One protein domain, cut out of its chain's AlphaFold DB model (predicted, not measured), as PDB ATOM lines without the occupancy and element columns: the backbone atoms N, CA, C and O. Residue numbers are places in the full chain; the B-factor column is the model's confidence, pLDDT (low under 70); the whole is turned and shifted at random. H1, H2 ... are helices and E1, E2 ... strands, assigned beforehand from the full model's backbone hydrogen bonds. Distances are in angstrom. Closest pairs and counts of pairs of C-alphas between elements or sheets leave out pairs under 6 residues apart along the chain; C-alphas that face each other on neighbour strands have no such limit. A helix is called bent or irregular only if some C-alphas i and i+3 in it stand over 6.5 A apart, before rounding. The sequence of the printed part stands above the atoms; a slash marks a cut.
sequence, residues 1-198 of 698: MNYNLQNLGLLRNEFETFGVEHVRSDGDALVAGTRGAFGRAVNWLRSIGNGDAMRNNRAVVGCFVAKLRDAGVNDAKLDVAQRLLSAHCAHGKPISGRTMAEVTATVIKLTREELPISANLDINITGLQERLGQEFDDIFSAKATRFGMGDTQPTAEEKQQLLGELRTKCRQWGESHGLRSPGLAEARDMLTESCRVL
ATOM      1  N   MET A   1     127.565 215.565 284.183       44.84
ATOM      2  CA  MET A   1     127.618 215.113 282.770       44.84
ATOM      3  C   MET A   1     126.580 214.040 282.389       44.84
ATOM      4  O   MET A   1     126.210 214.019 281.226       44.84
ATOM      5  N   ASN A   2     126.041 213.203 283.297       43.28
ATOM      6  CA  ASN A   2     125.011 212.193 282.942       43.28
ATOM      7  C   ASN A   2     123.617 212.755 282.582       43.28
ATOM      8  O   ASN A   2     122.854 212.082 281.895       43.28
ATOM      9  N   TYR A   3     123.300 213.985 282.999       50.03
ATOM     10  CA  TYR A   3     122.008 214.634 282.729       50.03
ATOM     11  C   TYR A   3     121.760 214.902 281.228       50.03
ATOM     12  O   TYR A   3     120.639 214.727 280.756       50.03
ATOM     13  N   ASN A   4     122.803 215.226 280.450       65.12
ATOM     14  CA  ASN A   4     122.662 215.577 279.026       65.12
ATOM     15  C   ASN A   4     122.236 214.365 278.181       65.12
ATOM     16  O   ASN A   4     121.328 214.458 277.362       65.12
ATOM     17  N   LEU A   5     122.830 213.189 278.416       69.31
ATOM     18  CA  LEU A   5     122.485 211.967 277.674       69.31
ATOM     19  C   LEU A   5     121.088 211.433 278.023       69.31
ATOM     20  O   LEU A   5     120.438 210.836 277.166       69.31
ATOM     21  N   GLN A   6     120.621 211.652 279.257       72.44
ATOM     22  CA  GLN A   6     119.281 211.258 279.690       72.44
ATOM     23  C   GLN A   6     118.203 212.139 279.042       72.44
ATOM     24  O   GLN A   6     117.235 211.607 278.499       72.44
ATOM     25  N   ASN A   7     118.412 213.459 279.002       75.25
ATOM     26  CA  ASN A   7     117.505 214.402 278.338       75.25
ATOM     27  C   ASN A   7     117.449 214.179 276.818       75.25
ATOM     28  O   ASN A   7     116.364 214.151 276.238       75.25
ATOM     29  N   LEU A   8     118.595 213.919 276.178       79.94
ATOM     30  CA  LEU A   8     118.644 213.548 274.759       79.94
ATOM     31  C   LEU A   8     117.934 212.212 274.480       79.94
ATOM     32  O   LEU A   8     117.298 212.054 273.439       79.94
ATOM     33  N   GLY A   9     118.015 211.257 275.411       78.06
ATOM     34  CA  GLY A   9     117.291 209.987 275.329       78.06
ATOM     35  C   GLY A   9     115.770 210.158 275.389       78.06
ATOM     36  O   GLY A   9     115.057 209.523 274.615       78.06
ATOM     37  N   LEU A  10     115.273 211.046 276.255       80.38
ATOM     38  CA  LEU A  10     113.843 211.372 276.347       80.38
ATOM     39  C   LEU A  10     113.335 212.072 275.080       80.38
ATOM     40  O   LEU A  10     112.307 211.674 274.536       80.38
ATOM     41  N   LEU A  11     114.099 213.042 274.569       81.12
ATOM     42  CA  LEU A  11     113.772 213.771 273.342       81.12
ATOM     43  C   LEU A  11     113.697 212.839 272.119       81.12
ATOM     44  O   LEU A  11     112.800 212.953 271.288       81.12
ATOM     45  N   ARG A  12     114.606 211.861 272.023       84.06
ATOM     46  CA  ARG A  12     114.562 210.845 270.964       84.06
ATOM     47  C   ARG A  12     113.279 210.005 271.025       84.06
ATOM     48  O   ARG A  12     112.654 209.792 269.988       84.06
ATOM     49  N   ASN A  13     112.886 209.542 272.213       79.75
ATOM     50  CA  ASN A  13     111.690 208.706 272.392       79.75
ATOM     51  C   ASN A  13     110.394 209.456 272.026       79.75
ATOM     52  O   ASN A  13     109.456 208.862 271.485       79.75
ATOM     53  N   GLU A  14     110.348 210.767 272.274       79.88
ATOM     54  CA  GLU A  14     109.248 211.644 271.858       79.88
ATOM     55  C   GLU A  14     109.081 211.644 270.325       79.88
ATOM     56  O   GLU A  14     107.985 211.410 269.813       79.88
ATOM     57  N   PHE A  15     110.176 211.784 269.572       82.62
ATOM     58  CA  PHE A  15     110.136 211.758 268.106       82.62
ATOM     59  C   PHE A  15     109.856 210.375 267.509       82.62
ATOM     60  O   PHE A  15     109.170 210.276 266.486       82.62
ATOM     61  N   GLU A  16     110.324 209.300 268.148       78.69
ATOM     62  CA  GLU A  16     109.958 207.932 267.753       78.69
ATOM     63  C   GLU A  16     108.440 207.705 267.869       78.69
ATOM     64  O   GLU A  16     107.855 207.041 267.011       78.69
ATOM     65  N   THR A  17     107.790 208.338 268.853       75.94
ATOM     66  CA  THR A  17     106.330 208.288 269.052       75.94
ATOM     67  C   THR A  17     105.560 209.007 267.934       75.94
ATOM     68  O   THR A  17     104.481 208.557 267.552       75.94
ATOM     69  N   PHE A  18     106.115 210.073 267.345       74.81
ATOM     70  CA  PHE A  18     105.521 210.744 266.173       74.81
ATOM     71  C   PHE A  18     105.633 209.908 264.884       74.81
ATOM     72  O   PHE A  18     104.819 210.040 263.967       74.81
ATOM     73  N   GLY A  19     106.625 209.018 264.787       75.81
ATOM     74  CA  GLY A  19     106.733 208.046 263.701       75.81
ATOM     75  C   GLY A  19     106.850 208.678 262.305       75.81
ATOM     76  O   GLY A  19     107.782 209.428 262.022       75.81
ATOM     77  N   VAL A  20     105.938 208.318 261.394       67.56
ATOM     78  CA  VAL A  20     105.931 208.811 259.998       67.56
ATOM     79  C   VAL A  20     105.231 210.165 259.831       67.56
ATOM     80  O   VAL A  20     105.165 210.684 258.718       67.56
ATOM     81  N   GLU A  21     104.678 210.730 260.905       71.75
ATOM     82  CA  GLU A  21     104.002 212.025 260.856       71.75
ATOM     83  C   GLU A  21     105.015 213.166 260.650       71.75
ATOM     84  O   GLU A  21     106.166 213.092 261.094       71.75
ATOM     85  N   HIS A  22     104.595 214.225 259.946       75.50
ATOM     86  CA  HIS A  22     105.417 215.425 259.765       75.50
ATOM     87  C   HIS A  22     105.493 216.206 261.077       75.50
ATOM     88  O   HIS A  22     104.465 216.428 261.719       75.50
ATOM     89  N   VAL A  23     106.683 216.669 261.435       72.44
ATOM     90  CA  VAL A  23     106.908 217.509 262.613       72.44
ATOM     91  C   VAL A  23     106.675 218.974 262.239       72.44
ATOM     92  O   VAL A  23     107.168 219.439 261.213       72.44
ATOM     93  N   ARG A  24     105.922 219.702 263.068       77.62
ATOM     94  CA  ARG A  24     105.721 221.157 262.965       77.62
ATOM     95  C   ARG A  24     106.124 221.851 264.267       77.62
ATOM     96  O   ARG A  24     106.061 221.239 265.332       77.62
ATOM     97  N   SER A  25     106.500 223.123 264.176       71.62
ATOM     98  CA  SER A  25     106.687 224.001 265.333       71.62
ATOM     99  C   SER A  25     105.358 224.655 265.717       71.62
ATOM    100  O   SER A  25     104.640 225.142 264.841       71.62
ATOM    101  N   ASP A  26     105.042 224.669 267.007       72.31
ATOM    102  CA  ASP A  26     103.921 225.401 267.604       72.31
ATOM    103  C   ASP A  26     104.467 226.198 268.798       72.31
ATOM    104  O   ASP A  26     104.723 225.644 269.868       72.31
ATOM    105  N   GLY A  27     104.792 227.474 268.564       72.06
ATOM    106  CA  GLY A  27     105.689 228.221 269.451       72.06
ATOM    107  C   GLY A  27     107.045 227.511 269.590       72.06
ATOM    108  O   GLY A  27     107.638 227.110 268.588       72.06
ATOM    109  N   ASP A  28     107.495 227.297 270.830       64.38
ATOM    110  CA  ASP A  28     108.745 226.580 271.148       64.38
ATOM    111  C   ASP A  28     108.576 225.044 271.203       64.38
ATOM    112  O   ASP A  28     109.537 224.289 271.403       64.38
ATOM    113  N   ALA A  29     107.347 224.547 271.031       70.00
ATOM    114  CA  ALA A  29     107.050 223.121 271.049       70.00
ATOM    115  C   ALA A  29     107.180 222.497 269.650       70.00
ATOM    116  O   ALA A  29     106.834 223.094 268.631       70.00
ATOM    117  N   LEU A  30     107.647 221.245 269.605       76.94
ATOM    118  CA  LEU A  30     107.674 220.432 268.389       76.94
ATOM    119  C   LEU A  30     106.573 219.385 268.498       76.94
ATOM    120  O   LEU A  30     106.598 218.563 269.408       76.94
ATOM    121  N   VAL A  31     105.607 219.432 267.586       76.56
ATOM    122  CA  VAL A  31     104.398 218.599 267.633       76.56
ATOM    123  C   VAL A  31     104.146 217.924 266.288       76.56
ATOM    124  O   VAL A  31     104.605 218.387 265.241       76.56
ATOM    125  N   ALA A  32     103.379 216.837 266.284       71.19
ATOM    126  CA  ALA A  32     102.977 216.188 265.043       71.19
ATOM    127  C   ALA A  32     101.917 217.013 264.283       71.19
ATOM    128  O   ALA A  32     100.978 217.559 264.867       71.19
ATOM    129  N   GLY A  33     102.093 217.153 262.968       60.56
ATOM    130  CA  GLY A  33     101.461 218.215 262.186       60.56
ATOM    131  C   GLY A  33     100.217 217.850 261.378       60.56
ATOM    132  O   GLY A  33      99.467 218.758 261.042       60.56
ATOM    133  N   THR A  34      99.965 216.584 261.016       56.09
ATOM    134  CA  THR A  34      98.753 216.188 260.249       56.09
ATOM    135  C   THR A  34      98.505 214.674 260.239       56.09
ATOM    136  O   THR A  34      99.385 213.899 259.869       56.09
ATOM    137  N   ARG A  35      97.256 214.247 260.495       48.16
ATOM    138  CA  ARG A  35      96.844 212.822 260.481       48.16
ATOM    139  C   ARG A  35      96.306 212.295 259.130       48.16
ATOM    140  O   ARG A  35      96.025 211.108 259.020       48.16
ATOM    141  N   GLY A  36      96.210 213.111 258.067       44.88
ATOM    142  CA  GLY A  36      95.591 212.723 256.777       44.88
ATOM    143  C   GLY A  36      96.410 213.039 255.511       44.88
ATOM    144  O   GLY A  36      97.199 213.980 255.491       44.88
ATOM    145  N   ALA A  37      96.223 212.255 254.437       38.56
ATOM    146  CA  ALA A  37      97.048 212.289 253.214       38.56
ATOM    147  C   ALA A  37      96.862 213.537 252.324       38.56
ATOM    148  O   ALA A  37      97.833 214.014 251.744       38.56
ATOM    149  N   PHE A  38      95.655 214.109 252.267       37.44
ATOM    150  CA  PHE A  38      95.338 215.289 251.446       37.44
ATOM    151  C   PHE A  38      96.000 216.581 251.970       37.44
ATOM    152  O   PHE A  38      96.587 217.341 251.202       37.44
ATOM    153  N   GLY A  39      96.026 216.783 253.294       43.66
ATOM    154  CA  GLY A  39      96.723 217.919 253.918       43.66
ATOM    155  C   GLY A  39      98.250 217.868 253.765       43.66
ATOM    156  O   GLY A  39      98.902 218.909 253.694       43.66
ATOM    157  N   ARG A  40      98.827 216.663 253.636       51.28
ATOM    158  CA  ARG A  40     100.261 216.475 253.358       51.28
ATOM    159  C   ARG A  40     100.633 216.858 251.920       51.28
ATOM    160  O   ARG A  40     101.709 217.405 251.715       51.28
ATOM    161  N   ALA A  41      99.737 216.637 250.955       41.12
ATOM    162  CA  ALA A  41      99.949 216.980 249.546       41.12
ATOM    163  C   ALA A  41      99.819 218.492 249.263       41.12
ATOM    164  O   ALA A  41     100.622 219.044 248.517       41.12
ATOM    165  N   VAL A  42      98.865 219.187 249.895       44.56
ATOM    166  CA  VAL A  42      98.654 220.640 249.701       44.56
ATOM    167  C   VAL A  42      99.783 221.482 250.315       44.56
ATOM    168  O   VAL A  42     100.241 222.442 249.695       44.56
ATOM    169  N   ASN A  43     100.302 221.098 251.486       48.91
ATOM    170  CA  ASN A  43     101.475 221.755 252.081       48.91
ATOM    171  C   ASN A  43     102.776 221.467 251.315       48.91
ATOM    172  O   ASN A  43     103.674 222.301 251.312       48.91
ATOM    173  N   TRP A  44     102.860 220.324 250.630       46.72
ATOM    174  CA  TRP A  44     103.969 219.993 249.732       46.72
ATOM    175  C   TRP A  44     103.890 220.747 248.387       46.72
ATOM    176  O   TRP A  44     104.895 221.182 247.845       46.72
ATOM    177  N   LEU A  45     102.691 221.012 247.862       45.06
ATOM    178  CA  LEU A  45     102.530 221.841 246.659       45.06
ATOM    179  C   LEU A  45     102.821 223.328 246.923       45.06
ATOM    180  O   LEU A  45     103.470 223.974 246.105       45.06
ATOM    181  N   ARG A  46     102.442 223.862 248.094       47.09
ATOM    182  CA  ARG A  46     102.903 225.191 248.544       47.09
ATOM    183  C   ARG A  46     104.415 225.231 248.827       47.09
ATOM    184  O   ARG A  46     104.997 226.306 248.743       47.09
ATOM    185  N   SER A  47     105.064 224.094 249.111       48.84
ATOM    186  CA  SER A  47     106.507 224.017 249.402       48.84
ATOM    187  C   SER A  47     107.425 223.996 248.182       48.84
ATOM    188  O   SER A  47     108.619 224.245 248.332       48.84
ATOM    189  N   ILE A  48     106.895 223.705 246.992       45.66
ATOM    190  CA  ILE A  48     107.682 223.644 245.750       45.66
ATOM    191  C   ILE A  48     107.769 225.018 245.054       45.66
ATOM    192  O   ILE A  48     108.693 225.243 244.280       45.66
ATOM    193  N   GLY A  49     106.855 225.953 245.359       46.59
ATOM    194  CA  GLY A  49     106.820 227.299 244.760       46.59
ATOM    195  C   GLY A  49     107.118 228.480 245.700       46.59
ATOM    196  O   GLY A  49     107.462 229.545 245.204       46.59
ATOM    197  N   ASN A  50     107.028 228.309 247.029       45.38
ATOM    198  CA  ASN A  50     107.238 229.362 248.039       45.38
ATOM    199  C   ASN A  50     108.282 228.951 249.096       45.38
ATOM    200  O   ASN A  50     108.293 227.817 249.580       45.38
ATOM    201  N   GLY A  51     109.095 229.914 249.553       47.81
ATOM    202  CA  GLY A  51     110.086 229.760 250.633       47.81
ATOM    203  C   GLY A  51     109.520 229.458 252.033       47.81
ATOM    204  O   GLY A  51     110.290 229.285 252.978       47.81
ATOM    205  N   ASP A  52     108.199 229.338 252.194       51.47
ATOM    206  CA  ASP A  52     107.559 229.063 253.487       51.47
ATOM    207  C   ASP A  52     107.833 227.652 254.015       51.47
ATOM    208  O   ASP A  52     107.845 227.438 255.223       51.47
ATOM    209  N   ALA A  53     108.127 226.676 253.157       52.50
ATOM    210  CA  ALA A  53     108.521 225.350 253.627       52.50
ATOM    211  C   ALA A  53     109.976 225.285 254.079       52.50
ATOM    212  O   ALA A  53     110.270 224.588 255.044       52.50
ATOM    213  N   MET A  54     110.873 226.052 253.449       56.44
ATOM    214  CA  MET A  54     112.200 226.286 254.017       56.44
ATOM    215  C   MET A  54     112.084 227.041 255.333       56.44
ATOM    216  O   MET A  54     112.785 226.681 256.263       56.44
ATOM    217  N   ARG A  55     111.188 228.030 255.457       61.28
ATOM    218  CA  ARG A  55     110.956 228.759 256.714       61.28
ATOM    219  C   ARG A  55     110.389 227.852 257.809       61.28
ATOM    220  O   ARG A  55     110.915 227.869 258.911       61.28
ATOM    221  N   ASN A  56     109.399 227.016 257.504       64.38
ATOM    222  CA  ASN A  56     108.815 226.061 258.449       64.38
ATOM    223  C   ASN A  56     109.799 224.942 258.812       64.38
ATOM    224  O   ASN A  56     109.945 224.621 259.986       64.38
ATOM    225  N   ASN A  57     110.537 224.398 257.841       70.12
ATOM    226  CA  ASN A  57     111.614 223.448 258.116       70.12
ATOM    227  C   ASN A  57     112.746 224.114 258.907       70.12
ATOM    228  O   ASN A  57     113.285 223.496 259.810       70.12
ATOM    229  N   ARG A  58     113.083 225.380 258.633       69.88
ATOM    230  CA  ARG A  58     114.094 226.157 259.368       69.88
ATOM    231  C   ARG A  58     113.634 226.490 260.781       69.88
ATOM    232  O   ARG A  58     114.461 226.454 261.679       69.88
ATOM    233  N   ALA A  59     112.347 226.755 260.991       73.62
ATOM    234  CA  ALA A  59     111.752 226.923 262.314       73.62
ATOM    235  C   ALA A  59     111.789 225.603 263.091       73.62
ATOM    236  O   ALA A  59     112.283 225.565 264.207       73.62
ATOM    237  N   VAL A  60     111.386 224.493 262.469       75.69
ATOM    238  CA  VAL A  60     111.443 223.153 263.072       75.69
ATOM    239  C   VAL A  60     112.884 222.728 263.387       75.69
ATOM    240  O   VAL A  60     113.152 222.253 264.489       75.69
ATOM    241  N   VAL A  61     113.827 222.937 262.463       80.81
ATOM    242  CA  VAL A  61     115.265 222.698 262.673       80.81
ATOM    243  C   VAL A  61     115.805 223.631 263.753       80.81
ATOM    244  O   VAL A  61     116.544 223.172 264.612       80.81
ATOM    245  N   GLY A  62     115.412 224.904 263.758       77.69
ATOM    246  CA  GLY A  62     115.818 225.895 264.751       77.69
ATOM    247  C   GLY A  62     115.343 225.545 266.160       77.69
ATOM    248  O   GLY A  62     116.160 225.491 267.073       77.69
ATOM    249  N   CYS A  63     114.060 225.219 266.331       80.19
ATOM    250  CA  CYS A  63     113.496 224.756 267.600       80.19
ATOM    251  C   CYS A  63     114.135 223.437 268.052       80.19
ATOM    252  O   CYS A  63     114.405 223.253 269.235       80.19
ATOM    253  N   PHE A  64     114.424 222.515 267.129       84.00
ATOM    254  CA  PHE A  64     115.099 221.263 267.466       84.00
ATOM    255  C   PHE A  64     116.555 221.488 267.896       84.00
ATOM    256  O   PHE A  64     116.978 220.959 268.921       84.00
ATOM    257  N   VAL A  65     117.309 222.315 267.166       82.50
ATOM    258  CA  VAL A  65     118.679 222.714 267.523       82.50
ATOM    259  C   VAL A  65     118.696 223.459 268.859       82.50
ATOM    260  O   VAL A  65     119.578 223.200 269.672       82.50
ATOM    261  N   ALA A  66     117.704 224.309 269.133       80.25
ATOM    262  CA  ALA A  66     117.537 224.962 270.430       80.25
ATOM    263  C   ALA A  66     117.301 223.938 271.551       80.25
ATOM    264  O   ALA A  66     118.027 223.946 272.535       80.25
ATOM    265  N   LYS A  67     116.403 222.963 271.362       79.75
ATOM    266  CA  LYS A  67     116.195 221.880 272.340       79.75
ATOM    267  C   LYS A  67     117.442 221.013 272.560       79.75
ATOM    268  O   LYS A  67     117.704 220.586 273.682       79.75
ATOM    269  N   LEU A  68     118.230 220.745 271.515       79.50
ATOM    270  CA  LEU A  68     119.518 220.052 271.652       79.50
ATOM    271  C   LEU A  68     120.539 220.906 272.419       79.50
ATOM    272  O   LEU A  68     121.292 220.374 273.238       79.50
ATOM    273  N   ARG A  69     120.548 222.221 272.186       81.25
ATOM    274  CA  ARG A  69     121.374 223.185 272.921       81.25
ATOM    275  C   ARG A  69     120.984 223.241 274.399       81.25
ATOM    276  O   ARG A  69     121.868 223.154 275.244       81.25
ATOM    277  N   ASP A  70     119.689 223.268 274.711       79.12
ATOM    278  CA  ASP A  70     119.161 223.224 276.085       79.12
ATOM    279  C   ASP A  70     119.500 221.901 276.787       79.12
ATOM    280  O   ASP A  70     119.725 221.854 277.997       79.12
ATOM    281  N   ALA A  71     119.620 220.813 276.019       74.12
ATOM    282  CA  ALA A  71     120.129 219.529 276.495       74.12
ATOM    283  C   ALA A  71     121.670 219.483 276.637       74.12
ATOM    284  O   ALA A  71     122.226 218.438 276.987       74.12
ATOM    285  N   GLY A  72     122.367 220.598 276.389       71.19
ATOM    286  CA  GLY A  72     123.806 220.763 276.593       71.19
ATOM    287  C   GLY A  72     124.685 220.142 275.503       71.19
ATOM    288  O   GLY A  72     125.774 219.653 275.811       71.19
ATOM    289  N   VAL A  73     124.215 220.105 274.250       77.25
ATOM    290  CA  VAL A  73     124.994 219.676 273.072       77.25
ATOM    291  C   VAL A  73     125.832 220.846 272.539       77.25
ATOM    292  O   VAL A  73     125.327 221.956 272.408       77.25
ATOM    293  N   ASN A  74     127.111 220.603 272.222       75.44
ATOM    294  CA  ASN A  74     128.023 221.628 271.697       75.44
ATOM    295  C   ASN A  74     127.764 221.953 270.215       75.44
ATOM    296  O   ASN A  74     127.261 221.119 269.457       75.44
ATOM    297  N   ASP A  75     128.165 223.153 269.793       71.62
ATOM    298  CA  ASP A  75     127.820 223.697 268.475       71.62
ATOM    299  C   ASP A  75     128.311 222.836 267.307       71.62
ATOM    300  O   ASP A  75     127.585 222.686 266.336       71.62
ATOM    301  N   ALA A  76     129.460 222.159 267.415       68.62
ATOM    302  CA  ALA A  76     129.943 221.247 266.370       68.62
ATOM    303  C   ALA A  76     128.967 220.085 266.088       68.62
ATOM    304  O   ALA A  76     128.767 219.687 264.938       68.62
ATOM    305  N   LYS A  77     128.318 219.545 267.126       77.25
ATOM    306  CA  LYS A  77     127.305 218.489 266.975       77.25
ATOM    307  C   LYS A  77     125.938 219.048 266.606       77.25
ATOM    308  O   LYS A  77     125.200 218.369 265.893       77.25
ATOM    309  N   LEU A  78     125.612 220.261 267.056       79.00
ATOM    310  CA  LEU A  78     124.435 220.989 266.576       79.00
ATOM    311  C   LEU A  78     124.547 221.255 265.073       79.00
ATOM    312  O   LEU A  78     123.576 221.049 264.358       79.00
ATOM    313  N   ASP A  79     125.742 221.580 264.589       75.44
ATOM    314  CA  ASP A  79     126.077 221.733 263.176       75.44
ATOM    315  C   ASP A  79     125.887 220.429 262.405       75.44
ATOM    316  O   ASP A  79     125.300 220.425 261.327       75.44
ATOM    317  N   VAL A  80     126.349 219.299 262.948       75.44
ATOM    318  CA  VAL A  80     126.106 217.982 262.342       75.44
ATOM    319  C   VAL A  80     124.606 217.683 262.297       75.44
ATOM    320  O   VAL A  80     124.105 217.263 261.255       75.44
ATOM    321  N   ALA A  81     123.865 217.952 263.375       78.50
ATOM    322  CA  ALA A  81     122.415 217.774 263.415       78.50
ATOM    323  C   ALA A  81     121.700 218.673 262.395       78.50
ATOM    324  O   ALA A  81     120.850 218.211 261.631       78.50
ATOM    325  N   GLN A  82     122.097 219.941 262.328       81.69
ATOM    326  CA  GLN A  82     121.572 220.929 261.402       81.69
ATOM    327  C   GLN A  82     121.900 220.560 259.957       81.69
ATOM    328  O   GLN A  82     121.019 220.658 259.108       81.69
ATOM    329  N   ARG A  83     123.112 220.078 259.654       80.19
ATOM    330  CA  ARG A  83     123.503 219.616 258.312       80.19
ATOM    331  C   ARG A  83     122.730 218.374 257.893       80.19
ATOM    332  O   ARG A  83     122.225 218.346 256.777       80.19
ATOM    333  N   LEU A  84     122.592 217.380 258.772       78.19
ATOM    334  CA  LEU A  84     121.835 216.158 258.479       78.19
ATOM    335  C   LEU A  84     120.359 216.468 258.186       78.19
ATOM    336  O   LEU A  84     119.798 215.948 257.221       78.19
ATOM    337  N   LEU A  85     119.746 217.369 258.960       76.81
ATOM    338  CA  LEU A  85     118.362 217.793 258.740       76.81
ATOM    339  C   LEU A  85     118.216 218.720 257.530       76.81
ATOM    340  O   LEU A  85     117.270 218.573 256.760       76.81
ATOM    341  N   SER A  86     119.163 219.632 257.304       72.69
ATOM    342  CA  SER A  86     119.144 220.541 256.150       72.69
ATOM    343  C   SER A  86     119.356 219.791 254.836       72.69
ATOM    344  O   SER A  86     118.664 220.074 253.862       72.69
ATOM    345  N   ALA A  87     120.227 218.776 254.818       71.06
ATOM    346  CA  ALA A  87     120.399 217.873 253.679       71.06
ATOM    347  C   ALA A  87     119.105 217.101 253.372       71.06
ATOM    348  O   ALA A  87     118.742 216.932 252.210       71.06
ATOM    349  N   HIS A  88     118.360 216.698 254.406       69.06
ATOM    350  CA  HIS A  88     117.040 216.085 254.248       69.06
ATOM    351  C   HIS A  88     115.991 217.074 253.696       69.06
ATOM    352  O   HIS A  88     115.114 216.695 252.918       69.06
ATOM    353  N   CYS A  89     116.109 218.354 254.059       64.94
ATOM    354  CA  CYS A  89     115.207 219.437 253.661       64.94
ATOM    355  C   CYS A  89     115.529 220.083 252.304       64.94
ATOM    356  O   CYS A  89     114.722 220.887 251.833       64.94
ATOM    357  N   ALA A  90     116.657 219.748 251.666       58.53
ATOM    358  CA  ALA A  90     117.203 220.436 250.486       58.53
ATOM    359  C   ALA A  90     116.263 220.490 249.259       58.53
ATOM    360  O   ALA A  90     116.468 221.294 248.355       58.53
ATOM    361  N   HIS A  91     115.201 219.679 249.242       53.44
ATOM    362  CA  HIS A  91     114.181 219.650 248.186       53.44
ATOM    363  C   HIS A  91     112.773 220.036 248.679       53.44
ATOM    364  O   HIS A  91     111.778 219.589 248.110       53.44
ATOM    365  N   GLY A  92     112.659 220.788 249.781       56.47
ATOM    366  CA  GLY A  92     111.363 221.220 250.329       56.47
ATOM    367  C   GLY A  92     110.531 220.087 250.947       56.47
ATOM    368  O   GLY A  92     109.310 220.212 251.083       56.47
ATOM    369  N   LYS A  93     111.181 218.966 251.304       63.28
ATOM    370  CA  LYS A  93     110.552 217.818 251.972       63.28
ATOM    371  C   LYS A  93     110.306 218.133 253.459       63.28
ATOM    372  O   LYS A  93     111.234 218.596 254.121       63.28
ATOM    373  N   PRO A  94     109.096 217.891 253.996       67.75
ATOM    374  CA  PRO A  94     108.829 218.011 255.431       67.75
ATOM    375  C   PRO A  94     109.607 216.971 256.249       67.75
ATOM    376  O   PRO A  94     109.783 215.837 255.803       67.75
ATOM    377  N   ILE A  95     110.036 217.336 257.458       76.00
ATOM    378  CA  ILE A  95     110.794 216.444 258.351       76.00
ATOM    379  C   ILE A  95     109.831 215.522 259.112       76.00
ATOM    380  O   ILE A  95     108.857 215.989 259.704       76.00
ATOM    381  N   SER A  96     110.104 214.214 259.119       80.50
ATOM    382  CA  SER A  96     109.319 213.226 259.878       80.50
ATOM    383  C   SER A  96     109.852 213.001 261.297       80.50
ATOM    384  O   SER A  96     111.033 213.235 261.569       80.50
ATOM    385  N   GLY A  97     109.003 212.472 262.187       77.81
ATOM    386  CA  GLY A  97     109.413 212.037 263.528       77.81
ATOM    387  C   GLY A  97     110.576 211.033 263.509       77.81
ATOM    388  O   GLY A  97     111.552 211.200 264.237       77.81
ATOM    389  N   ARG A  98     110.553 210.050 262.597       78.50
ATOM    390  CA  ARG A  98     111.657 209.081 262.416       78.50
ATOM    391  C   ARG A  98     112.983 209.754 262.073       78.50
ATOM    392  O   ARG A  98     114.001 209.438 262.679       78.50
ATOM    393  N   THR A  99     112.962 210.715 261.152       82.12
ATOM    394  CA  THR A  99     114.164 211.462 260.752       82.12
ATOM    395  C   THR A  99     114.742 212.259 261.924       82.12
ATOM    396  O   THR A  99     115.953 212.255 262.134       82.12
ATOM    397  N   MET A 100     113.890 212.891 262.741       81.88
ATOM    398  CA  MET A 100     114.331 213.590 263.956       81.88
ATOM    399  C   MET A 100     114.947 212.634 264.989       81.88
ATOM    400  O   MET A 100     115.985 212.940 265.583       81.88
ATOM    401  N   ALA A 101     114.355 211.453 265.182       81.31
ATOM    402  CA  ALA A 101     114.880 210.440 266.094       81.31
ATOM    403  C   ALA A 101     116.260 209.906 265.656       81.31
ATOM    404  O   ALA A 101     117.159 209.771 266.488       81.31
ATOM    405  N   GLU A 102     116.459 209.665 264.356       82.56
ATOM    406  CA  GLU A 102     117.735 209.207 263.780       82.56
ATOM    407  C   GLU A 102     118.861 210.242 263.948       82.56
ATOM    408  O   GLU A 102     119.986 209.903 264.340       82.56
ATOM    409  N   VAL A 103     118.556 211.523 263.722       83.19
ATOM    410  CA  VAL A 103     119.518 212.614 263.931       83.19
ATOM    411  C   VAL A 103     119.858 212.760 265.416       83.19
ATOM    412  O   VAL A 103     121.036 212.841 265.767       83.19
ATOM    413  N   THR A 104     118.862 212.685 266.306       83.12
ATOM    414  CA  THR A 104     119.086 212.709 267.764       83.12
ATOM    415  C   THR A 104     119.970 211.537 268.215       83.12
ATOM    416  O   THR A 104     120.893 211.721 269.009       83.12
ATOM    417  N   ALA A 105     119.763 210.332 267.671       78.50
ATOM    418  CA  ALA A 105     120.595 209.161 267.962       78.50
ATOM    419  C   ALA A 105     122.058 209.345 267.514       78.50
ATOM    420  O   ALA A 105     122.982 208.944 268.226       78.50
ATOM    421  N   THR A 106     122.273 209.997 266.369       80.44
ATOM    422  CA  THR A 106     123.613 210.332 265.860       80.44
ATOM    423  C   THR A 106     124.323 211.331 266.776       80.44
ATOM    424  O   THR A 106     125.478 211.116 267.143       80.44
ATOM    425  N   VAL A 107     123.620 212.367 267.241       81.06
ATOM    426  CA  VAL A 107     124.147 213.338 268.216       81.06
ATOM    427  C   VAL A 107     124.505 212.661 269.542       81.06
ATOM    428  O   VAL A 107     125.574 212.923 270.097       81.06
ATOM    429  N   ILE A 108     123.664 211.743 270.035       78.12
ATOM    430  CA  ILE A 108     123.945 210.948 271.243       78.12
ATOM    431  C   ILE A 108     125.236 210.137 271.078       78.12
ATOM    432  O   ILE A 108     126.055 210.097 271.999       78.12
ATOM    433  N   LYS A 109     125.440 209.507 269.914       76.25
ATOM    434  CA  LYS A 109     126.647 208.722 269.622       76.25
ATOM    435  C   LYS A 109     127.907 209.595 269.630       76.25
ATOM    436  O   LYS A 109     128.834 209.299 270.378       76.25
ATOM    437  N   LEU A 110     127.899 210.706 268.894       72.81
ATOM    438  CA  LEU A 110     129.022 211.654 268.837       72.81
ATOM    439  C   LEU A 110     129.344 212.248 270.218       72.81
ATOM    440  O   LEU A 110     130.501 212.427 270.585       72.81
ATOM    441  N   THR A 111     128.315 212.519 271.026       69.88
ATOM    442  CA  THR A 111     128.476 213.046 272.392       69.88
ATOM    443  C   THR A 111     129.143 212.043 273.329       69.88
ATOM    444  O   THR A 111     129.897 212.449 274.208       69.88
ATOM    445  N   ARG A 112     128.927 210.737 273.132       66.88
ATOM    446  CA  ARG A 112     129.616 209.692 273.906       66.88
ATOM    447  C   ARG A 112     131.093 209.547 273.531       66.88
ATOM    448  O   ARG A 112     131.886 209.203 274.401       66.88
ATOM    449  N   GLU A 113     131.460 209.818 272.281       64.50
ATOM    450  CA  GLU A 113     132.825 209.643 271.761       64.50
ATOM    451  C   GLU A 113     133.757 210.845 272.069       64.50
ATOM    452  O   GLU A 113     134.953 210.646 272.270       64.50
ATOM    453  N   GLU A 114     133.238 212.076 272.196       64.19
ATOM    454  CA  GLU A 114     134.040 213.297 272.452       64.19
ATOM    455  C   GLU A 114     134.438 213.550 273.922       64.19
ATOM    456  O   GLU A 114     135.426 214.242 274.183       64.19
ATOM    457  N   LEU A 115     133.693 213.005 274.892       62.44
ATOM    458  CA  LEU A 115     133.928 213.215 276.332       62.44
ATOM    459  C   LEU A 115     135.388 212.965 276.790       62.44
ATOM    460  O   LEU A 115     135.927 213.814 277.501       62.44
ATOM    461  N   PRO A 116     136.069 211.870 276.391       60.75
ATOM    462  CA  PRO A 116     137.463 211.636 276.786       60.75
ATOM    463  C   PRO A 116     138.478 212.564 276.093       60.75
ATOM    464  O   PRO A 116     139.516 212.872 276.676       60.75
ATOM    465  N   ILE A 117     138.194 213.051 274.879       66.62
ATOM    466  CA  ILE A 117     139.090 213.956 274.134       66.62
ATOM    467  C   ILE A 117     139.047 215.363 274.745       66.62
ATOM    468  O   ILE A 117     140.085 215.993 274.937       66.62
ATOM    469  N   SER A 118     137.855 215.822 275.137       71.06
ATOM    470  CA  SER A 118     137.676 217.098 275.838       71.06
ATOM    471  C   SER A 118     138.368 217.115 277.209       71.06
ATOM    472  O   SER A 118     138.986 218.118 277.560       71.06
ATOM    473  N   ALA A 119     138.345 216.002 277.950       71.62
ATOM    474  CA  ALA A 119     139.070 215.894 279.219       71.62
ATOM    475  C   ALA A 119     140.598 216.008 279.037       71.62
ATOM    476  O   ALA A 119     141.264 216.683 279.821       71.62
ATOM    477  N   ASN A 120     141.156 215.408 277.977       76.19
ATOM    478  CA  ASN A 120     142.586 215.521 277.662       76.19
ATOM    479  C   ASN A 120     142.990 216.948 277.260       76.19
ATOM    480  O   ASN A 120     144.059 217.419 277.649       76.19
ATOM    481  N   LEU A 121     142.130 217.654 276.521       81.94
ATOM    482  CA  LEU A 121     142.336 219.065 276.193       81.94
ATOM    483  C   LEU A 121     142.447 219.920 277.466       81.94
ATOM    484  O   LEU A 121     143.385 220.705 277.594       81.94
ATOM    485  N   ASP A 122     141.543 219.729 278.428       82.50
ATOM    486  CA  ASP A 122     141.549 220.474 279.692       82.50
ATOM    487  C   ASP A 122     142.806 220.223 280.539       82.50
ATOM    488  O   ASP A 122     143.318 221.151 281.173       82.50
ATOM    489  N   ILE A 123     143.338 218.995 280.527       85.44
ATOM    490  CA  ILE A 123     144.607 218.659 281.190       85.44
ATOM    491  C   ILE A 123     145.764 219.429 280.542       85.44
ATOM    492  O   ILE A 123     146.532 220.090 281.242       85.44
ATOM    493  N   ASN A 124     145.857 219.412 279.209       87.69
ATOM    494  CA  ASN A 124     146.922 220.112 278.489       87.69
ATOM    495  C   ASN A 124     146.860 221.632 278.690       87.69
ATOM    496  O   ASN A 124     147.891 222.268 278.900       87.69
ATOM    497  N   ILE A 125     145.659 222.218 278.673       90.38
ATOM    498  CA  ILE A 125     145.471 223.650 278.946       90.38
ATOM    499  C   ILE A 125     145.902 223.987 280.376       90.38
ATOM    500  O   ILE A 125     146.546 225.012 280.588       90.38
ATOM    501  N   THR A 126     145.594 223.125 281.348       91.56
ATOM    502  CA  THR A 126     146.035 223.311 282.739       91.56
ATOM    503  C   THR A 126     147.565 223.322 282.825       91.56
ATOM    504  O   THR A 126     148.129 224.241 283.411       91.56
ATOM    505  N   GLY A 127     148.246 222.400 282.136       90.69
ATOM    506  CA  GLY A 127     149.714 222.391 282.068       90.69
ATOM    507  C   GLY A 127     150.316 223.635 281.396       90.69
ATOM    508  O   GLY A 127     151.342 224.148 281.843       90.69
ATOM    509  N   LEU A 128     149.675 224.168 280.346       93.06
ATOM    510  CA  LEU A 128     150.088 225.433 279.718       93.06
ATOM    511  C   LEU A 128     149.914 226.625 280.665       93.06
ATOM    512  O   LEU A 128     150.801 227.472 280.753       93.06
ATOM    513  N   GLN A 129     148.788 226.678 281.380       94.19
ATOM    514  CA  GLN A 129     148.473 227.730 282.344       94.19
ATOM    515  C   GLN A 129     149.475 227.744 283.506       94.19
ATOM    516  O   GLN A 129     149.951 228.812 283.880       94.19
ATOM    517  N   GLU A 130     149.838 226.577 284.042       92.81
ATOM    518  CA  GLU A 130     150.849 226.450 285.100       92.81
ATOM    519  C   GLU A 130     152.223 226.937 284.633       92.81
ATOM    520  O   GLU A 130     152.862 227.742 285.312       92.81
ATOM    521  N   ARG A 131     152.661 226.499 283.445       93.38
ATOM    522  CA  ARG A 131     153.966 226.875 282.890       93.38
ATOM    523  C   ARG A 131     154.058 228.370 282.598       93.38
ATOM    524  O   ARG A 131     155.026 229.014 282.987       93.38
ATOM    525  N   LEU A 132     153.044 228.939 281.952       95.12
ATOM    526  CA  LEU A 132     153.010 230.372 281.658       95.12
ATOM    527  C   LEU A 132     152.751 231.222 282.908       95.12
ATOM    528  O   LEU A 132     153.178 232.370 282.952       95.12
ATOM    529  N   GLY A 133     152.131 230.662 283.950       92.56
ATOM    530  CA  GLY A 133     152.001 231.311 285.255       92.56
ATOM    531  C   GLY A 133     153.345 231.586 285.937       92.56
ATOM    532  O   GLY A 133     153.466 232.586 286.647       92.56
ATOM    533  N   GLN A 134     154.360 230.752 285.679       93.31
ATOM    534  CA  GLN A 134     155.735 230.957 286.158       93.31
ATOM    535  C   GLN A 134     156.459 232.066 285.382       93.31
ATOM    536  O   GLN A 134     157.233 232.811 285.968       93.31
ATOM    537  N   GLU A 135     156.180 232.202 284.083       93.56
ATOM    538  CA  GLU A 135     156.785 233.214 283.198       93.56
ATOM    539  C   GLU A 135     156.001 234.544 283.178       93.56
ATOM    540  O   GLU A 135     156.396 235.497 282.505       93.56
ATOM    541  N   PHE A 136     154.865 234.615 283.878       94.94
ATOM    542  CA  PHE A 136     153.906 235.713 283.761       94.94
ATOM    543  C   PHE A 136     154.511 237.076 284.102       94.94
ATOM    544  O   PHE A 136     154.305 238.033 283.356       94.94
ATOM    545  N   ASP A 137     155.260 237.166 285.203       92.69
ATOM    546  CA  ASP A 137     155.782 238.444 285.702       92.69
ATOM    547  C   ASP A 137     156.822 239.028 284.725       92.69
ATOM    548  O   ASP A 137     156.821 240.234 284.470       92.69
ATOM    549  N   ASP A 138     157.618 238.174 284.072       92.62
ATOM    550  CA  ASP A 138     158.562 238.571 283.018       92.62
ATOM    551  C   ASP A 138     157.834 239.035 281.750       92.62
ATOM    552  O   ASP A 138     158.175 240.067 281.163       92.62
ATOM    553  N   ILE A 139     156.805 238.290 281.323       93.88
ATOM    554  CA  ILE A 139     155.982 238.637 280.154       93.88
ATOM    555  C   ILE A 139     155.290 239.986 280.380       93.88
ATOM    556  O   ILE A 139     155.294 240.841 279.487       93.88
ATOM    557  N   PHE A 140     154.718 240.190 281.568       95.31
ATOM    558  CA  PHE A 140     154.070 241.441 281.937       95.31
ATOM    559  C   PHE A 140     155.077 242.590 282.004       95.31
ATOM    560  O   PHE A 140     154.879 243.601 281.333       95.31
ATOM    561  N   SER A 141     156.189 242.425 282.727       93.44
ATOM    562  CA  SER A 141     157.211 243.470 282.898       93.44
ATOM    563  C   SER A 141     157.813 243.909 281.562       93.44
ATOM    564  O   SER A 141     157.990 245.106 281.312       93.44
ATOM    565  N   ALA A 142     158.046 242.965 280.642       92.50
ATOM    566  CA  ALA A 142     158.510 243.271 279.291       92.50
ATOM    567  C   ALA A 142     157.507 244.132 278.501       92.50
ATOM    568  O   ALA A 142     157.914 244.973 277.695       92.50
ATOM    569  N   LYS A 143     156.196 243.953 278.718       93.06
ATOM    570  CA  LYS A 143     155.163 244.811 278.119       93.06
ATOM    571  C   LYS A 143     155.038 246.140 278.838       93.06
ATOM    572  O   LYS A 143     155.061 247.160 278.158       93.06
ATOM    573  N   ALA A 144     154.982 246.151 280.163       92.44
ATOM    574  CA  ALA A 144     154.879 247.367 280.961       92.44
ATOM    575  C   ALA A 144     156.034 248.338 280.657       92.44
ATOM    576  O   ALA A 144     155.800 249.521 280.423       92.44
ATOM    577  N   THR A 145     157.256 247.821 280.499       92.06
ATOM    578  CA  THR A 145     158.434 248.606 280.084       92.06
ATOM    579  C   THR A 145     158.240 249.290 278.727       92.06
ATOM    580  O   THR A 145     158.617 250.447 278.565       92.06
ATOM    581  N   ARG A 146     157.602 248.625 277.751       88.31
ATOM    582  CA  ARG A 146     157.297 249.234 276.440       88.31
ATOM    583  C   ARG A 146     156.282 250.376 276.524       88.31
ATOM    584  O   ARG A 146     156.238 251.183 275.607       88.31
ATOM    585  N   PHE A 147     155.487 250.424 277.589       90.00
ATOM    586  CA  PHE A 147     154.559 251.514 277.883       90.00
ATOM    587  C   PHE A 147     155.139 252.523 278.889       90.00
ATOM    588  O   PHE A 147     154.374 253.248 279.513       90.00
ATOM    589  N   GLY A 148     156.455 252.534 279.136       88.81
ATOM    590  CA  GLY A 148     157.076 253.436 280.116       88.81
ATOM    591  C   GLY A 148     156.674 253.162 281.573       88.81
ATOM    592  O   GLY A 148     156.841 254.018 282.432       88.81
ATOM    593  N   MET A 149     156.136 251.974 281.860       92.00
ATOM    594  CA  MET A 149     155.609 251.559 283.164       92.00
ATOM    595  C   MET A 149     156.436 250.413 283.768       92.00
ATOM    596  O   MET A 149     155.876 249.483 284.339       92.00
ATOM    597  N   GLY A 150     157.764 250.441 283.616       85.12
ATOM    598  CA  GLY A 150     158.651 249.342 284.041       85.12
ATOM    599  C   GLY A 150     158.537 248.970 285.527       85.12
ATOM    600  O   GLY A 150     158.683 247.804 285.876       85.12
ATOM    601  N   ASP A 151     158.185 249.937 286.375       86.00
ATOM    602  CA  ASP A 151     158.007 249.735 287.820       86.00
ATOM    603  C   ASP A 151     156.598 249.245 288.201       86.00
ATOM    604  O   ASP A 151     156.321 248.949 289.363       86.00
ATOM    605  N   THR A 152     155.675 249.169 287.238       87.75
ATOM    606  CA  THR A 152     154.305 248.718 287.492       87.75
ATOM    607  C   THR A 152     154.264 247.201 287.563       87.75
ATOM    608  O   THR A 152     154.703 246.517 286.643       87.75
ATOM    609  N   GLN A 153     153.669 246.682 288.634       87.88
ATOM    610  CA  GLN A 153     153.442 245.254 288.825       87.88
ATOM    611  C   GLN A 153     151.942 244.930 288.725       87.88
ATOM    612  O   GLN A 153     151.108 245.756 289.117       87.88
ATOM    613  N   PRO A 154     151.578 243.755 288.191       90.38
ATOM    614  CA  PRO A 154     150.199 243.294 288.169       90.38
ATOM    615  C   PRO A 154     149.781 242.846 289.575       90.38
ATOM    616  O   PRO A 154     150.585 242.293 290.330       90.38
ATOM    617  N   THR A 155     148.520 243.064 289.946       93.12
ATOM    618  CA  THR A 155     148.000 242.529 291.213       93.12
ATOM    619  C   THR A 155     147.835 241.008 291.131       93.12
ATOM    620  O   THR A 155     147.763 240.422 290.047       93.12
ATOM    621  N   ALA A 156     147.744 240.340 292.285       91.69
ATOM    622  CA  ALA A 156     147.473 238.901 292.329       91.69
ATOM    623  C   ALA A 156     146.140 238.545 291.638       91.69
ATOM    624  O   ALA A 156     146.056 237.533 290.941       91.69
ATOM    625  N   GLU A 157     145.131 239.406 291.785       93.56
ATOM    626  CA  GLU A 157     143.824 239.264 291.139       93.56
ATOM    627  C   GLU A 157     143.925 239.416 289.616       93.56
ATOM    628  O   GLU A 157     143.418 238.566 288.888       93.56
ATOM    629  N   GLU A 158     144.650 240.426 289.122       93.31
ATOM    630  CA  GLU A 158     144.881 240.633 287.683       93.31
ATOM    631  C   GLU A 158     145.628 239.449 287.057       93.31
ATOM    632  O   GLU A 158     145.264 238.969 285.980       93.31
ATOM    633  N   LYS A 159     146.647 238.928 287.751       94.44
ATOM    634  CA  LYS A 159     147.382 237.728 287.332       94.44
ATOM    635  C   LYS A 159     146.463 236.511 287.248       94.44
ATOM    636  O   LYS A 159     146.482 235.790 286.248       94.44
ATOM    637  N   GLN A 160     145.636 236.289 288.268       93.56
ATOM    638  CA  GLN A 160     144.682 235.181 288.281       93.56
ATOM    639  C   GLN A 160     143.641 235.317 287.164       93.56
ATOM    640  O   GLN A 160     143.348 234.334 286.479       93.56
ATOM    641  N   GLN A 161     143.124 236.527 286.944       95.19
ATOM    642  CA  GLN A 161     142.169 236.819 285.882       95.19
ATOM    643  C   GLN A 161     142.768 236.529 284.502       95.19
ATOM    644  O   GLN A 161     142.181 235.765 283.741       95.19
ATOM    645  N   LEU A 162     143.950 237.068 284.189       95.19
ATOM    646  CA  LEU A 162     144.590 236.897 282.878       95.19
ATOM    647  C   LEU A 162     144.956 235.435 282.593       95.19
ATOM    648  O   LEU A 162     144.823 234.973 281.460       95.19
ATOM    649  N   LEU A 163     145.368 234.673 283.611       94.75
ATOM    650  CA  LEU A 163     145.589 233.231 283.470       94.75
ATOM    651  C   LEU A 163     144.271 232.464 283.265       94.75
ATOM    652  O   LEU A 163     144.243 231.480 282.525       94.75
ATOM    653  N   GLY A 164     143.174 232.910 283.880       92.75
ATOM    654  CA  GLY A 164     141.829 232.396 283.610       92.75
ATOM    655  C   GLY A 164     141.350 232.712 282.187       92.75
ATOM    656  O   GLY A 164     140.820 231.839 281.501       92.75
ATOM    657  N   GLU A 165     141.594 233.928 281.700       93.06
ATOM    658  CA  GLU A 165     141.320 234.326 280.316       93.06
ATOM    659  C   GLU A 165     142.148 233.511 279.322       93.06
ATOM    660  O   GLU A 165     141.609 233.042 278.322       93.06
ATOM    661  N   LEU A 166     143.432 233.281 279.613       95.00
ATOM    662  CA  LEU A 166     144.293 232.403 278.827       95.00
ATOM    663  C   LEU A 166     143.697 230.995 278.730       95.00
ATOM    664  O   LEU A 166     143.617 230.448 277.633       95.00
ATOM    665  N   ARG A 167     143.235 230.420 279.849       93.19
ATOM    666  CA  ARG A 167     142.569 229.107 279.858       93.19
ATOM    667  C   ARG A 167     141.373 229.092 278.907       93.19
ATOM    668  O   ARG A 167     141.247 228.175 278.096       93.19
ATOM    669  N   THR A 168     140.527 230.117 278.979       90.50
ATOM    670  CA  THR A 168     139.353 230.269 278.109       90.50
ATOM    671  C   THR A 168     139.751 230.400 276.636       90.50
ATOM    672  O   THR A 168     139.212 229.678 275.801       90.50
ATOM    673  N   LYS A 169     140.738 231.245 276.312       90.81
ATOM    674  CA  LYS A 169     141.246 231.431 274.941       90.81
ATOM    675  C   LYS A 169     141.855 230.149 274.375       90.81
ATOM    676  O   LYS A 169     141.528 229.761 273.258       90.81
ATOM    677  N   CYS A 170     142.674 229.444 275.155       89.50
ATOM    678  CA  CYS A 170     143.243 228.154 274.765       89.50
ATOM    679  C   CYS A 170     142.157 227.096 274.530       89.50
ATOM    680  O   CYS A 170     142.293 226.267 273.631       89.50
ATOM    681  N   ARG A 171     141.069 227.127 275.312       86.50
ATOM    682  CA  ARG A 171     139.930 226.221 275.136       86.50
ATOM    683  C   ARG A 171     139.158 226.519 273.854       86.50
ATOM    684  O   ARG A 171     138.948 225.604 273.069       86.50
ATOM    685  N   GLN A 172     138.827 227.784 273.602       83.94
ATOM    686  CA  GLN A 172     138.172 228.225 272.362       83.94
ATOM    687  C   GLN A 172     139.026 227.922 271.122       83.94
ATOM    688  O   GLN A 172     138.528 227.455 270.094       83.94
ATOM    689  N   TRP A 173     140.339 228.139 271.220       86.94
ATOM    690  CA  TRP A 173     141.279 227.750 270.176       86.94
ATOM    691  C   TRP A 173     141.244 226.237 269.949       86.94
ATOM    692  O   TRP A 173     141.094 225.784 268.820       86.94
ATOM    693  N   GLY A 174     141.296 225.434 271.014       81.69
ATOM    694  CA  GLY A 174     141.280 223.983 270.869       81.69
ATOM    695  C   GLY A 174     139.978 223.444 270.289       81.69
ATOM    696  O   GLY A 174     140.009 222.567 269.430       81.69
ATOM    697  N   GLU A 175     138.839 224.010 270.678       77.31
ATOM    698  CA  GLU A 175     137.523 223.686 270.116       77.31
ATOM    699  C   GLU A 175     137.443 223.999 268.611       77.31
ATOM    700  O   GLU A 175     136.894 223.201 267.852       77.31
ATOM    701  N   SER A 176     138.074 225.084 268.152       72.56
ATOM    702  CA  SER A 176     138.161 225.426 266.722       72.56
ATOM    703  C   SER A 176     139.219 224.627 265.944       72.56
ATOM    704  O   SER A 176     139.142 224.547 264.720       72.56
ATOM    705  N   HIS A 177     140.162 223.975 266.632       77.94
ATOM    706  CA  HIS A 177     141.279 223.227 266.036       77.94
ATOM    707  C   HIS A 177     141.200 221.715 266.318       77.94
ATOM    708  O   HIS A 177     142.211 221.029 266.495       77.94
ATOM    709  N   GLY A 178     139.978 221.173 266.344       74.44
ATOM    710  CA  GLY A 178     139.733 219.730 266.435       74.44
ATOM    711  C   GLY A 178     140.038 219.126 267.809       74.44
ATOM    712  O   GLY A 178     140.552 218.010 267.883       74.44
ATOM    713  N   LEU A 179     139.741 219.866 268.883       77.19
ATOM    714  CA  LEU A 179     139.972 219.506 270.289       77.19
ATOM    715  C   LEU A 179     141.449 219.242 270.630       77.19
ATOM    716  O   LEU A 179     141.769 218.416 271.486       77.19
ATOM    717  N   ARG A 180     142.361 219.958 269.965       78.81
ATOM    718  CA  ARG A 180     143.805 219.934 270.249       78.81
ATOM    719  C   ARG A 180     144.201 221.146 271.082       78.81
ATOM    720  O   ARG A 180     143.676 222.228 270.876       78.81
ATOM    721  N   SER A 181     145.129 220.986 272.020       83.00
ATOM    722  CA  SER A 181     145.664 222.132 272.765       83.00
ATOM    723  C   SER A 181     146.608 222.958 271.884       83.00
ATOM    724  O   SER A 181     147.354 222.350 271.109       83.00
ATOM    725  N   PRO A 182     146.637 224.294 272.035       89.69
ATOM    726  CA  PRO A 182     147.630 225.127 271.363       89.69
ATOM    727  C   PRO A 182     149.049 224.775 271.818       89.69
ATOM    728  O   PRO A 182     149.265 224.199 272.891       89.69
ATOM    729  N   GLY A 183     150.035 225.129 271.000       91.25
ATOM    730  CA  GLY A 183     151.440 225.062 271.382       91.25
ATOM    731  C   GLY A 183     151.793 226.098 272.455       91.25
ATOM    732  O   GLY A 183     151.098 227.097 272.645       91.25
ATOM    733  N   LEU A 184     152.929 225.902 273.137       92.75
ATOM    734  CA  LEU A 184     153.408 226.850 274.153       92.75
ATOM    735  C   LEU A 184     153.615 228.263 273.590       92.75
ATOM    736  O   LEU A 184     153.289 229.228 274.268       92.75
ATOM    737  N   ALA A 185     154.147 228.384 272.369       92.94
ATOM    738  CA  ALA A 185     154.370 229.678 271.723       92.94
ATOM    739  C   ALA A 185     153.047 230.417 271.464       92.94
ATOM    740  O   ALA A 185     152.913 231.575 271.837       92.94
ATOM    741  N   GLU A 186     152.043 229.722 270.929       92.69
ATOM    742  CA  GLU A 186     150.714 230.287 270.662       92.69
ATOM    743  C   GLU A 186     150.024 230.721 271.962       92.69
ATOM    744  O   GLU A 186     149.511 231.834 272.058       92.69
ATOM    745  N   ALA A 187     150.067 229.880 273.002       93.56
ATOM    746  CA  ALA A 187     149.534 230.225 274.318       93.56
ATOM    747  C   ALA A 187     150.290 231.411 274.951       93.56
ATOM    748  O   ALA A 187     149.682 232.283 275.576       93.56
ATOM    749  N   ARG A 188     151.615 231.485 274.755       95.81
ATOM    750  CA  ARG A 188     152.435 232.616 275.202       95.81
ATOM    751  C   ARG A 188     152.051 233.898 274.476       95.81
ATOM    752  O   ARG A 188     151.950 234.927 275.136       95.81
ATOM    753  N   ASP A 189     151.799 233.851 273.174       95.06
ATOM    754  CA  ASP A 189     151.356 235.009 272.391       95.06
ATOM    755  C   ASP A 189     149.970 235.490 272.842       95.06
ATOM    756  O   ASP A 189     149.775 236.688 273.059       95.06
ATOM    757  N   MET A 190     149.033 234.567 273.097       94.75
ATOM    758  CA  MET A 190     147.713 234.892 273.658       94.75
ATOM    759  C   MET A 190     147.821 235.600 275.015       94.75
ATOM    760  O   MET A 190     147.144 236.607 275.238       94.75
ATOM    761  N   LEU A 191     148.677 235.096 275.912       96.00
ATOM    762  CA  LEU A 191     148.928 235.716 277.215       96.00
ATOM    763  C   LEU A 191     149.621 237.074 277.066       96.00
ATOM    764  O   LEU A 191     149.242 238.043 277.715       96.00
ATOM    765  N   THR A 192     150.608 237.152 276.180       95.31
ATOM    766  CA  THR A 192     151.373 238.365 275.876       95.31
ATOM    767  C   THR A 192     150.462 239.488 275.380       95.31
ATOM    768  O   THR A 192     150.648 240.648 275.757       95.31
ATOM    769  N   GLU A 193     149.467 239.154 274.559       95.31
ATOM    770  CA  GLU A 193     148.456 240.092 274.083       95.31
ATOM    771  C   GLU A 193     147.490 240.513 275.199       95.31
ATOM    772  O   GLU A 193     147.214 241.700 275.360       95.31
ATOM    773  N   SER A 194     147.050 239.574 276.039       94.38
ATOM    774  CA  SER A 194     146.259 239.873 277.242       94.38
ATOM    775  C   SER A 194     147.002 240.826 278.201       94.38
ATOM    776  O   SER A 194     146.438 241.833 278.631       94.38
ATOM    777  N   CYS A 195     148.298 240.605 278.457       94.75
ATOM    778  CA  CYS A 195     149.131 241.524 279.240       94.75
ATOM    779  C   CYS A 195     149.261 242.902 278.572       94.75
ATOM    780  O   CYS A 195     149.192 243.922 279.253       94.75
ATOM    781  N   ARG A 196     149.406 242.958 277.239       94.19
ATOM    782  CA  ARG A 196     149.445 244.225 276.486       94.19
ATOM    783  C   ARG A 196     148.156 245.031 276.678       94.19
ATOM    784  O   ARG A 196     148.233 246.242 276.873       94.19
ATOM    785  N   VAL A 197     146.996 244.373 276.631       94.31
ATOM    786  CA  VAL A 197     145.690 245.010 276.860       94.31
ATOM    787  C   VAL A 197     145.586 245.555 278.287       94.31
ATOM    788  O   VAL A 197     145.191 246.709 278.448       94.31
ATOM    789  N   LEU A 198     146.019 244.801 279.303       94.31
ATOM    790  CA  LEU A 198     146.050 245.295 280.686       94.31
ATOM    791  C   LEU A 198     146.982 246.510 280.842       94.31
ATOM    792  O   LEU A 198     146.606 247.502 281.464       94.31
TER     793      LEU A 198
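This is residues 1 to 198 of the 698 residues of an uncharacterized protein of Desulfovibrio desulfuricans (UniProt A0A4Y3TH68). Two lobes lie toward the two ends of a long bent helix, H5, which joins them. In the first, H1, H3 and H4 bundle with the early part of H5a, the strand hairpin E1 E2 packs on H3, and H2 is far out; in the second, H6 and H7 pack on later H5. The 198 printed residues, mostly helix, run H1 E1 E2 H2 H3 H4 H5 H6 H7, seven helices and two antiparallel strands. The whole is a rod of 80 by 35 by 25 A, only just loose, close to extended, with a radius of gyration of the C-alphas of 24.2 A.

H1 is residues 2 to 18. E1, residues 23 to 26, and E2, residues 29 to 32, form a hairpin; N 24 and O 31, 2.9 A apart, are within hydrogen-bond range. H2, residues 37 to 49, and H3, residues 52 to 70, touch only at the corner, closest C-alphas Ser 47 and Ala 53, 4.9 A. The closest C-alphas of E1 and H3, Ser 25 and Val 60, are 5.3 A apart. H3 and H4, residues 75 to 89, are a helical hairpin, closest C-alphas Val 65 and Leu 78, 6.1 A. H5, residues 97 to 146, was assigned as one helix by its hydrogen bonds but is bent, C-alphas 134 and 137 being 7.5 A apart; its arms H5a, residues 97 to 134, and H5b, residues 137 to 146, are about perpendicular at 80 degrees. H5a is irregular, C-alphas 113 and 116 being 7.1 A apart, with a kink of 39 degrees near residue 114. H1, H3, H4 and H5a form an up-and-down bundle, each running against the one before. H1 touches residues 97 to 108 of H5a, closest C-alphas Phe 15 and Gly 97, 4.6 A. H6, residues 156 to 176, touches residues 121 to 133 of H5a at a steep tilt of 41 degrees, closest C-alphas Ile 125 and Arg 167, 6.2 A. H7, residues 184 to 198, touches H6, closest C-alphas Leu 166 and Leu 191, 5.9 A. O i to N i+4 pairs are within hydrogen-bond range throughout H1, H3, H4, H6 and H7, and in 8 of 9 in H2, 31 of 34 in H5a and 5 of 6 in H5b.

H1 begins at C-alpha 2 (125.011, 212.193, 282.942) and H7 ends at C-alpha 198 (146.050, 245.295, 280.686). From first to last C-alpha H5a is 54.9 A long, H6 30.4 A, H3 26.1 A and H1 25.8 A.

The C-alphas of Phe 38 and Asp 151, the two farthest apart, are 80.2 A apart. The printed part has no cut and no long link. Mean pLDDT of the printed part is 77.3; 47 residues are under 70, among them residues 33 to 56 and 111 to 117.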